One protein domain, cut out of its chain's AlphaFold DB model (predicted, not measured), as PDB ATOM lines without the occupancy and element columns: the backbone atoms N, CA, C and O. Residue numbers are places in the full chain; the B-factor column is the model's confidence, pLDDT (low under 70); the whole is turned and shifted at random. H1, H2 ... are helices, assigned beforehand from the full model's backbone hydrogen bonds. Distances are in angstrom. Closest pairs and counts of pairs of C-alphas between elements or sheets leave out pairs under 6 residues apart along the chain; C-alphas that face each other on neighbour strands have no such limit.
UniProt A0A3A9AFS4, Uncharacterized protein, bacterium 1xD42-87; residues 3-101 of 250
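AT A GLANCE: This is residues 3 to 101 of the 250 residues of an uncharacterized protein of bacterium 1xD42-87 (UniProt A0A3A9AFS4). One long helix, H5, makes the longest axis and H2 crosses it; H3 folds back on H2 as a hairpin, and H4 leads from H3 toward the first residues of H5, giving a loose, open frame. Short H1 packs on H2, and residues 93 to 101 stick out. The printed part has 99 residues with five named helices, H1 to H5 in order, and no named strand: all helix. The whole is loose, with a radius of gyration of the C-alphas of 16.0 A, spanning 55 by 27 by 23 A.

HOW THE PARTS SIT: Start at H1, residues 3 to 6, which touches residues 21 to 25 alone of H2, residues 15 to 34; their closest C-alphas, Tyr 6 and Lys 21, are 5.3 A apart. H2 is the hub, touching three helices. Its residues 29 to 33 alone touch H3, residues 38 to 47, in a hairpin at a shallow tilt of 25 degrees, opposite ways; look at Leu 32 and Leu 41, the closest C-alphas, 6.0 A apart. Its residues 26 to 34 alone touch H5, residues 66 to 100, through residues 80 to 88 alone, at a steep tilt of 50 degrees, the same way; the closest C-alphas, Val 30 and Val 84, are 5.8 A apart. H4, residues 49 to 61, and H3 meet only through their link. H4 is close to but not clearly touching H5, with the closest C-alphas, Leu 59 and Lys 69, 7.0 A apart. H2 and H4 are apart. In H2, H3, H4 and H5 every O i to N i+4 pair is within hydrogen-bond range; H1 is too short for one.

IN THESE COORDINATES: Find C-alpha 3 at (581.501, 399.883, 382.061), where H1 begins. H2 covers 28.6 A, H3 14.1 A and H4 18.8 A. From C-alpha 66 at (599.953, 382.334, 397.612), H5 runs 50.8 A to C-alpha 100 at (549.691, 387.925, 402.649).

THE WHOLE: The two farthest C-alphas, Lys 63 and Ile 101, are 55.5 A apart. The printed part has no cut, and no link is long. Mean pLDDT of the printed part is 70.7; 44 residues are under 70, among them 74 to 95.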
ATOM      1  N   LYS A   3     580.050 399.669 382.017       61.12
ATOM      2  CA  LYS A   3     581.501 399.883 382.061       61.12
ATOM      3  C   LYS A   3     581.933 401.088 382.907       61.12
ATOM      4  O   LYS A   3     582.775 400.940 383.779       61.12
ATOM      5  N   GLU A   4     581.357 402.267 382.698       64.69
ATOM      6  CA  GLU A   4     581.768 403.478 383.433       64.69
ATOM      7  C   GLU A   4     581.298 403.482 384.891       64.69
ATOM      8  O   GLU A   4     581.962 404.034 385.769       64.69
ATOM      9  N   LYS A   5     580.161 402.838 385.159       71.50
ATOM     10  CA  LYS A   5     579.489 402.904 386.458       71.50
ATOM     11  C   LYS A   5     580.005 401.863 387.452       71.50
ATOM     12  O   LYS A   5     580.066 402.151 388.645       71.50
ATOM     13  N   TYR A   6     580.382 400.677 386.972       74.25
ATOM     14  CA  TYR A   6     580.662 399.528 387.837       74.25
ATOM     15  C   TYR A   6     582.063 398.928 387.672       74.25
ATOM     16  O   TYR A   6     582.473 398.147 388.525       74.25
ATOM     17  N   VAL A   7     582.825 399.284 386.629       75.31
ATOM     18  CA  VAL A   7     584.202 398.783 386.494       75.31
ATOM     19  C   VAL A   7     585.119 399.480 387.493       75.31
ATOM     20  O   VAL A   7     585.179 400.710 387.590       75.31
ATOM     21  N   ILE A   8     585.854 398.649 388.223       76.00
ATOM     22  CA  ILE A   8     586.875 399.045 389.184       76.00
ATOM     23  C   ILE A   8     588.236 398.800 388.546       76.00
ATOM     24  O   ILE A   8     588.481 397.728 387.993       76.00
ATOM     25  N   ASN A   9     589.120 399.792 388.634       78.56
ATOM     26  CA  ASN A   9     590.541 399.598 388.384       78.56
ATOM     27  C   ASN A   9     591.243 399.453 389.735       78.56
ATOM     28  O   ASN A   9     591.501 400.455 390.399       78.56
ATOM     29  N   PHE A  10     591.554 398.220 390.129       71.81
ATOM     30  CA  PHE A  10     592.110 397.917 391.453       71.81
ATOM     31  C   PHE A  10     593.503 398.516 391.706       71.81
ATOM     32  O   PHE A  10     593.906 398.639 392.852       71.81
ATOM     33  N   PHE A  11     594.213 398.961 390.665       68.31
ATOM     34  CA  PHE A  11     595.499 399.651 390.812       68.31
ATOM     35  C   PHE A  11     595.373 401.156 391.078       68.31
ATOM     36  O   PHE A  11     596.353 401.791 391.457       68.31
ATOM     37  N   LYS A  12     594.209 401.752 390.794       74.12
ATOM     38  CA  LYS A  12     594.009 403.212 390.830       74.12
ATOM     39  C   LYS A  12     592.909 403.661 391.784       74.12
ATOM     40  O   LYS A  12     592.949 404.801 392.229       74.12
ATOM     41  N   ALA A  13     591.921 402.806 392.027       74.38
ATOM     42  CA  ALA A  13     590.808 403.108 392.910       74.38
ATOM     43  C   ALA A  13     591.269 403.086 394.372       74.38
ATOM     44  O   ALA A  13     592.070 402.234 394.761       74.38
ATOM     45  N   ASP A  14     590.736 403.995 395.180       81.06
ATOM     46  CA  ASP A  14     590.878 403.934 396.633       81.06
ATOM     47  C   ASP A  14     589.882 402.932 397.254       81.06
ATOM     48  O   ASP A  14     589.011 402.368 396.583       81.06
ATOM     49  N   GLN A  15     590.025 402.678 398.555       74.25
ATOM     50  CA  GLN A  15     589.211 401.698 399.277       74.25
ATOM     51  C   GLN A  15     587.706 402.022 399.250       74.25
ATOM     52  O   GLN A  15     586.887 401.107 399.106       74.25
ATOM     53  N   ASP A  16     587.334 403.298 399.339       76.69
ATOM     54  CA  ASP A  16     585.935 403.733 399.385       76.69
ATOM     55  C   ASP A  16     585.271 403.648 398.002       76.69
ATOM     56  O   ASP A  16     584.108 403.244 397.866       76.69
ATOM     57  N   GLU A  17     586.004 403.988 396.942       76.19
ATOM     58  CA  GLU A  17     585.587 403.780 395.559       76.19
ATOM     59  C   GLU A  17     585.405 402.287 395.261       76.19
ATOM     60  O   GLU A  17     584.357 401.899 394.729       76.19
ATOM     61  N   MET A  18     586.369 401.449 395.662       74.50
ATOM     62  CA  MET A  18     586.295 399.995 395.498       74.50
ATOM     63  C   MET A  18     585.050 399.415 396.177       74.50
ATOM     64  O   MET A  18     584.285 398.690 395.535       74.50
ATOM     65  N   GLN A  19     584.787 399.763 397.441       74.56
ATOM     66  CA  GLN A  19     583.614 399.263 398.167       74.56
ATOM     67  C   GLN A  19     582.296 399.686 397.513       74.56
ATOM     68  O   GLN A  19     581.396 398.867 397.309       74.56
ATOM     69  N   ARG A  20     582.167 400.966 397.158       79.81
ATOM     70  CA  ARG A  20     580.936 401.525 396.587       79.81
ATOM     71  C   ARG A  20     580.618 400.932 395.215       79.81
ATOM     72  O   ARG A  20     579.468 400.561 394.973       79.81
ATOM     73  N   LYS A  21     581.617 400.797 394.339       78.50
ATOM     74  CA  LYS A  21     581.432 400.181 393.015       78.50
ATOM     75  C   LYS A  21     581.163 398.682 393.111       78.50
ATOM     76  O   LYS A  21     580.290 398.199 392.395       78.50
ATOM     77  N   THR A  22     581.812 397.976 394.041       75.69
ATOM     78  CA  THR A  22     581.565 396.543 394.275       75.69
ATOM     79  C   THR A  22     580.125 396.306 394.721       75.69
ATOM     80  O   THR A  22     579.429 395.495 394.121       75.69
ATOM     81  N   ARG A  23     579.620 397.084 395.691       76.12
ATOM     82  CA  ARG A  23     578.208 397.007 396.115       76.12
ATOM     83  C   ARG A  23     577.237 397.285 394.969       76.12
ATOM     84  O   ARG A  23     576.236 396.588 394.825       76.12
ATOM     85  N   GLY A  24     577.532 398.293 394.147       78.75
ATOM     86  CA  GLY A  24     576.728 398.613 392.967       78.75
ATOM     87  C   GLY A  24     576.698 397.473 391.946       78.75
ATOM     88  O   GLY A  24     575.631 397.155 391.427       78.75
ATOM     89  N   PHE A  25     577.848 396.840 391.703       78.88
ATOM     90  CA  PHE A  25     577.985 395.700 390.799       78.88
ATOM     91  C   PHE A  25     577.245 394.455 391.313       78.88
ATOM     92  O   PHE A  25     576.500 393.834 390.557       78.88
ATOM     93  N   SER A  26     577.378 394.121 392.601       74.88
ATOM     94  CA  SER A  26     576.646 393.003 393.212       74.88
ATOM     95  C   SER A  26     575.137 393.203 393.104       74.88
ATOM     96  O   SER A  26     574.426 392.297 392.678       74.88
ATOM     97  N   LYS A  27     574.646 394.414 393.397       75.88
ATOM     98  CA  LYS A  27     573.219 394.739 393.306       75.88
ATOM     99  C   LYS A  27     572.650 394.504 391.904       75.88
ATOM    100  O   LYS A  27     571.635 393.826 391.783       75.88
ATOM    101  N   ILE A  28     573.304 395.020 390.860       79.19
ATOM    102  CA  ILE A  28     572.805 394.854 389.486       79.19
ATOM    103  C   ILE A  28     572.888 393.393 389.022       79.19
ATOM    104  O   ILE A  28     571.978 392.925 388.347       79.19
ATOM    105  N   MET A  29     573.918 392.633 389.422       73.38
ATOM    106  CA  MET A  29     573.975 391.196 389.120       73.38
ATOM    107  C   MET A  29     572.789 390.442 389.724       73.38
ATOM    108  O   MET A  29     572.171 389.634 389.036       73.38
ATOM    109  N   VAL A  30     572.445 390.722 390.983       67.12
ATOM    110  CA  VAL A  30     571.292 390.103 391.654       67.12
ATOM    111  C   VAL A  30     569.988 390.454 390.952       67.12
ATOM    112  O   VAL A  30     569.168 389.568 390.729       67.12
ATOM    113  N   GLU A  31     569.788 391.727 390.604       71.38
ATOM    114  CA  GLU A  31     568.589 392.191 389.897       71.38
ATOM    115  C   GLU A  31     568.411 391.428 388.577       71.38
ATOM    116  O   GLU A  31     567.361 390.823 388.359       71.38
ATOM    117  N   LEU A  32     569.473 391.332 387.770       69.31
ATOM    118  CA  LEU A  32     569.460 390.610 386.496       69.31
ATOM    119  C   LEU A  32     569.224 389.100 386.662       69.31
ATOM    120  O   LEU A  32     568.452 388.514 385.901       69.31
ATOM    121  N   ILE A  33     569.848 388.462 387.663       66.25
ATOM    122  CA  ILE A  33     569.631 387.037 387.975       66.25
ATOM    123  C   ILE A  33     568.178 386.801 388.398       66.25
ATOM    124  O   ILE A  33     567.522 385.887 387.899       66.25
ATOM    125  N   ALA A  34     567.653 387.639 389.291       60.69
ATOM    126  CA  ALA A  34     566.297 387.513 389.812       60.69
ATOM    127  C   ALA A  34     565.213 387.825 388.766       60.69
ATOM    128  O   ALA A  34     564.050 387.496 388.986       60.69
ATOM    129  N   GLU A  35     565.565 388.493 387.670       67.50
ATOM    130  CA  GLU A  35     564.681 388.786 386.537       67.50
ATOM    131  C   GLU A  35     564.854 387.804 385.374       67.50
ATOM    132  O   GLU A  35     564.188 387.947 384.352       67.50
ATOM    133  N   ALA A  36     565.728 386.798 385.520       59.81
ATOM    134  CA  ALA A  36     566.111 385.886 384.441       59.81
ATOM    135  C   ALA A  36     566.592 386.628 383.173       59.81
ATOM    136  O   ALA A  36     566.484 386.122 382.053       59.81
ATOM    137  N   ALA A  37     567.155 387.828 383.341       64.44
ATOM    138  CA  ALA A  37     567.634 388.698 382.273       64.44
ATOM    139  C   ALA A  37     569.045 388.280 381.815       64.44
ATOM    140  O   ALA A  37     570.011 389.042 381.881       64.44
ATOM    141  N   PHE A  38     569.182 387.030 381.361       55.41
ATOM    142  CA  PHE A  38     570.481 386.405 381.089       55.41
ATOM    143  C   PHE A  38     571.290 387.097 379.980       55.41
ATOM    144  O   PHE A  38     572.516 387.110 380.049       55.41
ATOM    145  N   GLY A  39     570.631 387.725 378.999       62.28
ATOM    146  CA  GLY A  39     571.315 388.493 377.950       62.28
ATOM    147  C   GLY A  39     571.994 389.764 378.475       62.28
ATOM    148  O   GLY A  39     573.123 390.078 378.098       62.28
ATOM    149  N   GLU A  40     571.351 390.468 379.408       71.69
ATOM    150  CA  GLU A  40     571.952 391.631 380.069       71.69
ATOM    151  C   GLU A  40     573.018 391.205 381.087       71.69
ATOM    152  O   GLU A  40     574.032 391.889 381.231       71.69
ATOM    153  N   LEU A  41     572.864 390.035 381.720       64.56
ATOM    154  CA  LEU A  41     573.905 389.443 382.565       64.56
ATOM    155  C   LEU A  41     575.170 389.108 381.755       64.56
ATOM    156  O   LEU A  41     576.282 389.408 382.191       64.56
ATOM    157  N   GLU A  42     575.015 388.544 380.555       63.56
ATOM    158  CA  GLU A  42     576.130 388.267 379.642       63.56
ATOM    159  C   GLU A  42     576.813 389.566 379.188       63.56
ATOM    160  O   GLU A  42     578.041 389.680 379.212       63.56
ATOM    161  N   LYS A  43     576.037 390.596 378.847       73.56
ATOM    162  CA  LYS A  43     576.557 391.919 378.479       73.56
ATOM    163  C   LYS A  43     577.306 392.593 379.630       73.56
ATOM    164  O   LYS A  43     578.402 393.114 379.417       73.56
ATOM    165  N   LEU A  44     576.768 392.533 380.850       76.00
ATOM    166  CA  LEU A  44     577.427 393.005 382.069       76.00
ATOM    167  C   LEU A  44     578.756 392.267 382.290       76.00
ATOM    168  O   LEU A  44     579.785 392.903 382.521       76.00
ATOM    169  N   GLN A  45     578.765 390.939 382.143       73.12
ATOM    170  CA  GLN A  45     579.975 390.126 382.256       73.12
ATOM    171  C   GLN A  45     581.037 390.541 381.225       73.12
ATOM    172  O   GLN A  45     582.212 390.673 381.572       73.12
ATOM    173  N   GLN A  46     580.644 390.764 379.968       73.00
ATOM    174  CA  GLN A  46     581.552 391.175 378.892       73.00
ATOM    175  C   GLN A  46     582.113 392.585 379.126       73.00
ATOM    176  O   GLN A  46     583.326 392.779 379.020       73.00
ATOM    177  N   GLU A  47     581.268 393.554 379.495       74.12
ATOM    178  CA  GLU A  47     581.687 394.934 379.787       74.12
ATOM    179  C   GLU A  47     582.621 395.007 381.012       74.12
ATOM    180  O   GLU A  47     583.535 395.836 381.039       74.12
ATOM    181  N   CYS A  48     582.454 394.110 381.991       72.06
ATOM    182  CA  CYS A  48     583.239 394.075 383.225       72.06
ATOM    183  C   CYS A  48     584.442 393.115 383.202       72.06
ATOM    184  O   CYS A  48     585.157 393.024 384.199       72.06
ATOM    185  N   LYS A  49     584.762 392.459 382.075       69.88
ATOM    186  CA  LYS A  49     585.960 391.595 381.947       69.88
ATOM    187  C   LYS A  49     587.259 392.279 382.383       69.88
ATOM    188  O   LYS A  49     588.111 391.651 383.003       69.88
ATOM    189  N   GLN A  50     587.400 393.573 382.092       68.56
ATOM    190  CA  GLN A  50     588.584 394.364 382.452       68.56
ATOM    191  C   GLN A  50     588.795 394.453 383.970       68.56
ATOM    192  O   GLN A  50     589.934 394.454 384.435       68.56
ATOM    193  N   MET A  51     587.704 394.447 384.742       69.19
ATOM    194  CA  MET A  51     587.745 394.433 386.202       69.19
ATOM    195  C   MET A  51     588.451 393.174 386.711       69.19
ATOM    196  O   MET A  51     589.349 393.281 387.540       69.19
ATOM    197  N   ARG A  52     588.116 392.003 386.149       66.88
ATOM    198  CA  ARG A  52     588.718 390.711 386.513       66.88
ATOM    199  C   ARG A  52     590.226 390.691 386.273       66.88
ATOM    200  O   ARG A  52     590.959 390.258 387.151       66.88
ATOM    201  N   TYR A  53     590.683 391.191 385.126       67.12
ATOM    202  CA  TYR A  53     592.117 391.255 384.830       67.12
ATOM    203  C   TYR A  53     592.857 392.220 385.757       67.12
ATOM    204  O   TYR A  53     593.946 391.901 386.219       67.12
ATOM    205  N   SER A  54     592.258 393.370 386.080       69.69
ATOM    206  CA  SER A  54     592.878 394.303 387.026       69.69
ATOM    207  C   SER A  54     592.903 393.763 388.458       69.69
ATOM    208  O   SER A  54     593.897 393.945 389.147       69.69
ATOM    209  N   ALA A  55     591.858 393.046 388.887       66.38
ATOM    210  CA  ALA A  55     591.817 392.384 390.187       66.38
ATOM    211  C   ALA A  55     592.865 391.269 390.273       66.38
ATOM    212  O   ALA A  55     593.570 391.173 391.270       66.38
ATOM    213  N   GLN A  56     592.991 390.462 389.213       68.50
ATOM    214  CA  GLN A  56     593.993 389.405 389.121       68.50
ATOM    215  C   GLN A  56     595.412 389.982 389.175       68.50
ATOM    216  O   GLN A  56     596.190 389.557 390.021       68.50
ATOM    217  N   GLY A  57     595.720 390.992 388.355       72.81
ATOM    218  CA  GLY A  57     597.030 391.644 388.376       72.81
ATOM    219  C   GLY A  57     597.347 392.289 389.728       72.81
ATOM    220  O   GLY A  57     598.457 392.157 390.227       72.81
ATOM    221  N   TYR A  58     596.364 392.934 390.364       71.75
ATOM    222  CA  TYR A  58     596.541 393.532 391.689       71.75
ATOM    223  C   TYR A  58     596.824 392.474 392.768       71.75
ATOM    224  O   TYR A  58     597.673 392.668 393.639       71.75
ATOM    225  N   LEU A  59     596.138 391.327 392.706       72.69
ATOM    226  CA  LEU A  59     596.393 390.206 393.607       72.69
ATOM    227  C   LEU A  59     597.769 389.581 393.351       72.69
ATOM    228  O   LEU A  59     598.465 389.236 394.307       72.69
ATOM    229  N   GLU A  60     598.177 389.446 392.091       74.81
ATOM    230  CA  GLU A  60     599.483 388.918 391.684       74.81
ATOM    231  C   GLU A  60     600.631 389.808 392.189       74.81
ATOM    232  O   GLU A  60     601.534 389.278 392.839       74.81
ATOM    233  N   ASP A  61     600.525 391.132 392.045       77.88
ATOM    234  CA  ASP A  61     601.506 392.117 392.539       77.88
ATOM    235  C   ASP A  61     601.517 392.278 394.071       77.88
ATOM    236  O   ASP A  61     602.452 392.845 394.647       77.88
ATOM    237  N   SER A  62     600.493 391.779 394.771       76.69
ATOM    238  CA  SER A  62     600.453 391.853 396.231       76.69
ATOM    239  C   SER A  62     601.545 390.984 396.873       76.69
ATOM    240  O   SER A  62     601.807 389.854 396.450       76.69
ATOM    241  N   LYS A  63     602.154 391.483 397.957       84.75
ATOM    242  CA  LYS A  63     603.206 390.783 398.727       84.75
ATOM    243  C   LYS A  63     602.685 389.636 399.609       84.75
ATOM    244  O   LYS A  63     603.437 389.085 400.404       84.75
ATOM    245  N   VAL A  64     601.396 389.328 399.508       80.00
ATOM    246  CA  VAL A  64     600.700 388.309 400.301       80.00
ATOM    247  C   VAL A  64     601.151 386.914 399.855       80.00
ATOM    248  O   VAL A  64     601.494 386.724 398.686       80.00
ATOM    249  N   SER A  65     601.176 385.928 400.750       82.56
ATOM    250  CA  SER A  65     601.559 384.564 400.362       82.56
ATOM    251  C   SER A  65     600.524 383.935 399.404       82.56
ATOM    252  O   SER A  65     599.345 384.291 399.457       82.56
ATOM    253  N   PRO A  66     600.903 382.992 398.518       77.75
ATOM    254  CA  PRO A  66     599.953 382.334 397.612       77.75
ATOM    255  C   PRO A  66     598.761 381.662 398.321       77.75
ATOM    256  O   PRO A  66     597.641 381.690 397.813       77.75
ATOM    257  N   GLU A  67     598.977 381.090 399.509       79.19
ATOM    258  CA  GLU A  67     597.924 380.458 400.318       79.19
ATOM    259  C   GLU A  67     596.939 381.482 400.896       79.19
ATOM    260  O   GLU A  67     595.719 381.292 400.829       79.19
ATOM    261  N   GLU A  68     597.434 382.616 401.389       75.94
ATOM    262  CA  GLU A  68     596.583 383.718 401.846       75.94
ATOM    263  C   GLU A  68     595.849 384.387 400.678       75.94
ATOM    264  O   GLU A  68     594.671 384.713 400.812       75.94
ATOM    265  N   LYS A  69     596.479 384.524 399.501       75.38
ATOM    266  CA  LYS A  69     595.816 385.004 398.274       75.38
ATOM    267  C   LYS A  69     594.616 384.124 397.912       75.38
ATOM    268  O   LYS A  69     593.526 384.646 397.682       75.38
ATOM    269  N   ASN A  70     594.790 382.801 397.919       72.44
ATOM    270  CA  ASN A  70     593.699 381.854 397.672       72.44
ATOM    271  C   ASN A  70     592.591 381.968 398.726       72.44
ATOM    272  O   ASN A  70     591.406 381.954 398.394       72.44
ATOM    273  N   THR A  71     592.968 382.140 399.991       72.81
ATOM    274  CA  THR A  71     592.015 382.338 401.089       72.81
ATOM    275  C   THR A  71     591.202 383.623 400.900       72.81
ATOM    276  O   THR A  71     589.981 383.596 401.029       72.81
ATOM    277  N   LEU A  72     591.840 384.729 400.512       71.62
ATOM    278  CA  LEU A  72     591.175 386.006 400.240       71.62
ATOM    279  C   LEU A  72     590.201 385.918 399.058       71.62
ATOM    280  O   LEU A  72     589.089 386.438 399.148       71.62
ATOM    281  N   VAL A  73     590.580 385.229 397.976       71.75
ATOM    282  CA  VAL A  73     589.686 384.984 396.831       71.75
ATOM    283  C   VAL A  73     588.467 384.167 397.260       71.75
ATOM    284  O   VAL A  73     587.338 384.528 396.923       71.75
ATOM    285  N   ASN A  74     588.673 383.111 398.048       66.88
ATOM    286  CA  ASN A  74     587.592 382.257 398.535       66.88
ATOM    287  C   ASN A  74     586.636 383.008 399.473       66.88
ATOM    288  O   ASN A  74     585.423 382.912 399.308       66.88
ATOM    289  N   ILE A  75     587.162 383.801 400.412       66.94
ATOM    290  CA  ILE A  75     586.350 384.648 401.301       66.94
ATOM    291  C   ILE A  75     585.552 385.670 400.484       66.94
ATOM    292  O   ILE A  75     584.356 385.842 400.714       66.94
ATOM    293  N   GLY A  76     586.185 386.318 399.502       67.56
ATOM    294  CA  GLY A  76     585.514 387.264 398.610       67.56
ATOM    295  C   GLY A  76     584.371 386.622 397.819       67.56
ATOM    296  O   GLY A  76     583.288 387.197 397.730       67.56
ATOM    297  N   TYR A  77     584.584 385.411 397.300       65.81
ATOM    298  CA  TYR A  77     583.562 384.649 396.580       65.81
ATOM    299  C   TYR A  77     582.389 384.238 397.482       65.81
ATOM    300  O   TYR A  77     581.235 384.441 397.111       65.81
ATOM    301  N   ILE A  78     582.669 383.717 398.682       62.25
ATOM    302  CA  ILE A  78     581.634 383.317 399.650       62.25
ATOM    303  C   ILE A  78     580.803 384.528 400.086       62.25
ATOM    304  O   ILE A  78     579.578 384.455 400.077       62.25
ATOM    305  N   ASN A  79     581.443 385.656 400.401       61.25
ATOM    306  CA  ASN A  79     580.729 386.878 400.774       61.25
ATOM    307  C   ASN A  79     579.846 387.394 399.634       61.25
ATOM    308  O   ASN A  79     578.706 387.772 399.875       61.25
ATOM    309  N   ALA A  80     580.327 387.347 398.387       65.00
ATOM    310  CA  ALA A  80     579.518 387.728 397.235       65.00
ATOM    311  C   ALA A  80     578.277 386.831 397.070       65.00
ATOM    312  O   ALA A  80     577.204 387.334 396.750       65.00
ATOM    313  N   LEU A  81     578.401 385.520 397.312       62.97
ATOM    314  CA  LEU A  81     577.259 384.601 397.293       62.97
ATOM    315  C   LEU A  81     576.262 384.883 398.426       62.97
ATOM    316  O   LEU A  81     575.062 384.902 398.168       62.97
ATOM    317  N   LEU A  82     576.743 385.141 399.645       59.72
ATOM    318  CA  LEU A  82     575.892 385.480 400.791       59.72
ATOM    319  C   LEU A  82     575.147 386.805 400.583       59.72
ATOM    320  O   LEU A  82     573.954 386.885 400.871       59.72
ATOM    321  N   ASP A  83     575.811 387.822 400.027       59.72
ATOM    322  CA  ASP A  83     575.181 389.096 399.666       59.72
ATOM    323  C   ASP A  83     574.075 388.883 398.618       59.72
ATOM    324  O   ASP A  83     572.968 389.414 398.747       59.72
ATOM    325  N   VAL A  84     574.350 388.067 397.592       62.50
ATOM    326  CA  VAL A  84     573.374 387.700 396.551       62.50
ATOM    327  C   VAL A  84     572.167 386.984 397.159       62.50
ATOM    328  O   VAL A  84     571.024 387.338 396.860       62.50
ATOM    329  N   GLU A  85     572.406 386.009 398.033       60.72
ATOM    330  CA  GLU A  85     571.363 385.250 398.719       60.72
ATOM    331  C   GLU A  85     570.512 386.152 399.620       60.72
ATOM    332  O   GLU A  85     569.285 386.129 399.528       60.72
ATOM    333  N   GLN A  86     571.132 387.006 400.437       60.81
ATOM    334  CA  GLN A  86     570.419 387.913 401.335       60.81
ATOM    335  C   GLN A  86     569.530 388.896 400.563       60.81
ATOM    336  O   GLN A  86     568.385 389.135 400.953       60.81
ATOM    337  N   MET A  87     570.018 389.442 399.448       61.91
ATOM    338  CA  MET A  87     569.237 390.338 398.592       61.91
ATOM    339  C   MET A  87     568.094 389.605 397.872       61.91
ATOM    340  O   MET A  87     566.987 390.141 397.765       61.91
ATOM    341  N   TYR A  88     568.319 388.368 397.421       61.09
ATOM    342  CA  TYR A  88     567.270 387.532 396.835       61.09
ATOM    343  C   TYR A  88     566.187 387.166 397.861       61.09
ATOM    344  O   TYR A  88     564.994 387.298 397.579       61.09
ATOM    345  N   LEU A  89     566.587 386.799 399.084       60.62
ATOM    346  CA  LEU A  89     565.678 386.550 400.201       60.62
ATOM    347  C   LEU A  89     564.847 387.792 400.531       60.62
ATOM    348  O   LEU A  89     563.635 387.676 400.661       60.62
ATOM    349  N   GLN A  90     565.448 388.985 400.575       62.19
ATOM    350  CA  GLN A  90     564.703 390.236 400.764       62.19
ATOM    351  C   GLN A  90     563.635 390.444 399.677       62.19
ATOM    352  O   GLN A  90     562.499 390.800 400.000       62.19
ATOM    353  N   LYS A  91     563.955 390.175 398.401       64.44
ATOM    354  CA  LYS A  91     562.992 390.264 397.285       64.44
ATOM    355  C   LYS A  91     561.833 389.276 397.462       64.44
ATOM    356  O   LYS A  91     560.672 389.664 397.310       64.44
ATOM    357  N   LEU A  92     562.130 388.027 397.831       64.19
ATOM    358  CA  LEU A  92     561.119 387.003 398.108       64.19
ATOM    359  C   LEU A  92     560.258 387.342 399.331       64.19
ATOM    360  O   LEU A  92     559.042 387.162 399.284       64.19
ATOM    361  N   THR A  93     560.853 387.868 400.403       67.12
ATOM    362  CA  THR A  93     560.125 388.322 401.593       67.12
ATOM    363  C   THR A  93     559.144 389.425 401.223       67.12
ATOM    364  O   THR A  93     557.965 389.293 401.526       67.12
ATOM    365  N   ILE A  94     559.576 390.459 400.492       68.00
ATOM    366  CA  ILE A  94     558.684 391.540 400.039       68.00
ATOM    367  C   ILE A  94     557.523 390.972 399.214       68.00
ATOM    368  O   ILE A  94     556.370 391.338 399.436       68.00
ATOM    369  N   GLN A  95     557.794 390.047 398.293       67.56
ATOM    370  CA  GLN A  95     556.754 389.423 397.476       67.56
ATOM    371  C   GLN A  95     555.756 388.607 398.311       67.56
ATOM    372  O   GLN A  95     554.546 388.754 398.124       67.56
ATOM    373  N   ASN A  96     556.245 387.771 399.229       70.88
ATOM    374  CA  ASN A  96     555.409 386.948 400.102       70.88
ATOM    375  C   ASN A  96     554.556 387.807 401.041       70.88
ATOM    376  O   ASN A  96     553.353 387.586 401.152       70.88
ATOM    377  N   GLU A  97     555.141 388.829 401.656       75.19
ATOM    378  CA  GLU A  97     554.432 389.774 402.523       75.19
ATOM    379  C   GLU A  97     553.310 390.486 401.749       75.19
ATOM    380  O   GLU A  97     552.156 390.506 402.179       75.19
ATOM    381  N   MET A  98     553.585 390.953 400.526       74.94
ATOM    382  CA  MET A  98     552.583 391.582 399.652       74.94
ATOM    383  C   MET A  98     551.430 390.647 399.254       74.94
ATOM    384  O   MET A  98     550.299 391.099 399.017       74.94
ATOM    385  N   GLN A  99     551.683 389.339 399.164       74.81
ATOM    386  CA  GLN A  99     550.645 388.332 398.933       74.81
ATOM    387  C   GLN A  99     549.795 388.075 400.182       74.81
ATOM    388  O   GLN A  99     548.592 387.848 400.050       74.81
ATOM    389  N   GLN A 100     550.379 388.170 401.378       79.81
ATOM    390  CA  GLN A 100     549.691 387.925 402.649       79.81
ATOM    391  C   GLN A 100     548.706 389.032 403.050       79.81
ATOM    392  O   GLN A 100     547.846 388.803 403.904       79.81
ATOM    393  N   ILE A 101     548.766 390.210 402.423       84.19
ATOM    394  CA  ILE A 101     547.797 391.290 402.645       84.19
ATOM    395  C   ILE A 101     546.389 390.837 402.210       84.19
ATOM    396  O   ILE A 101     546.090 390.728 401.018       84.19
TER     397      ILE A 101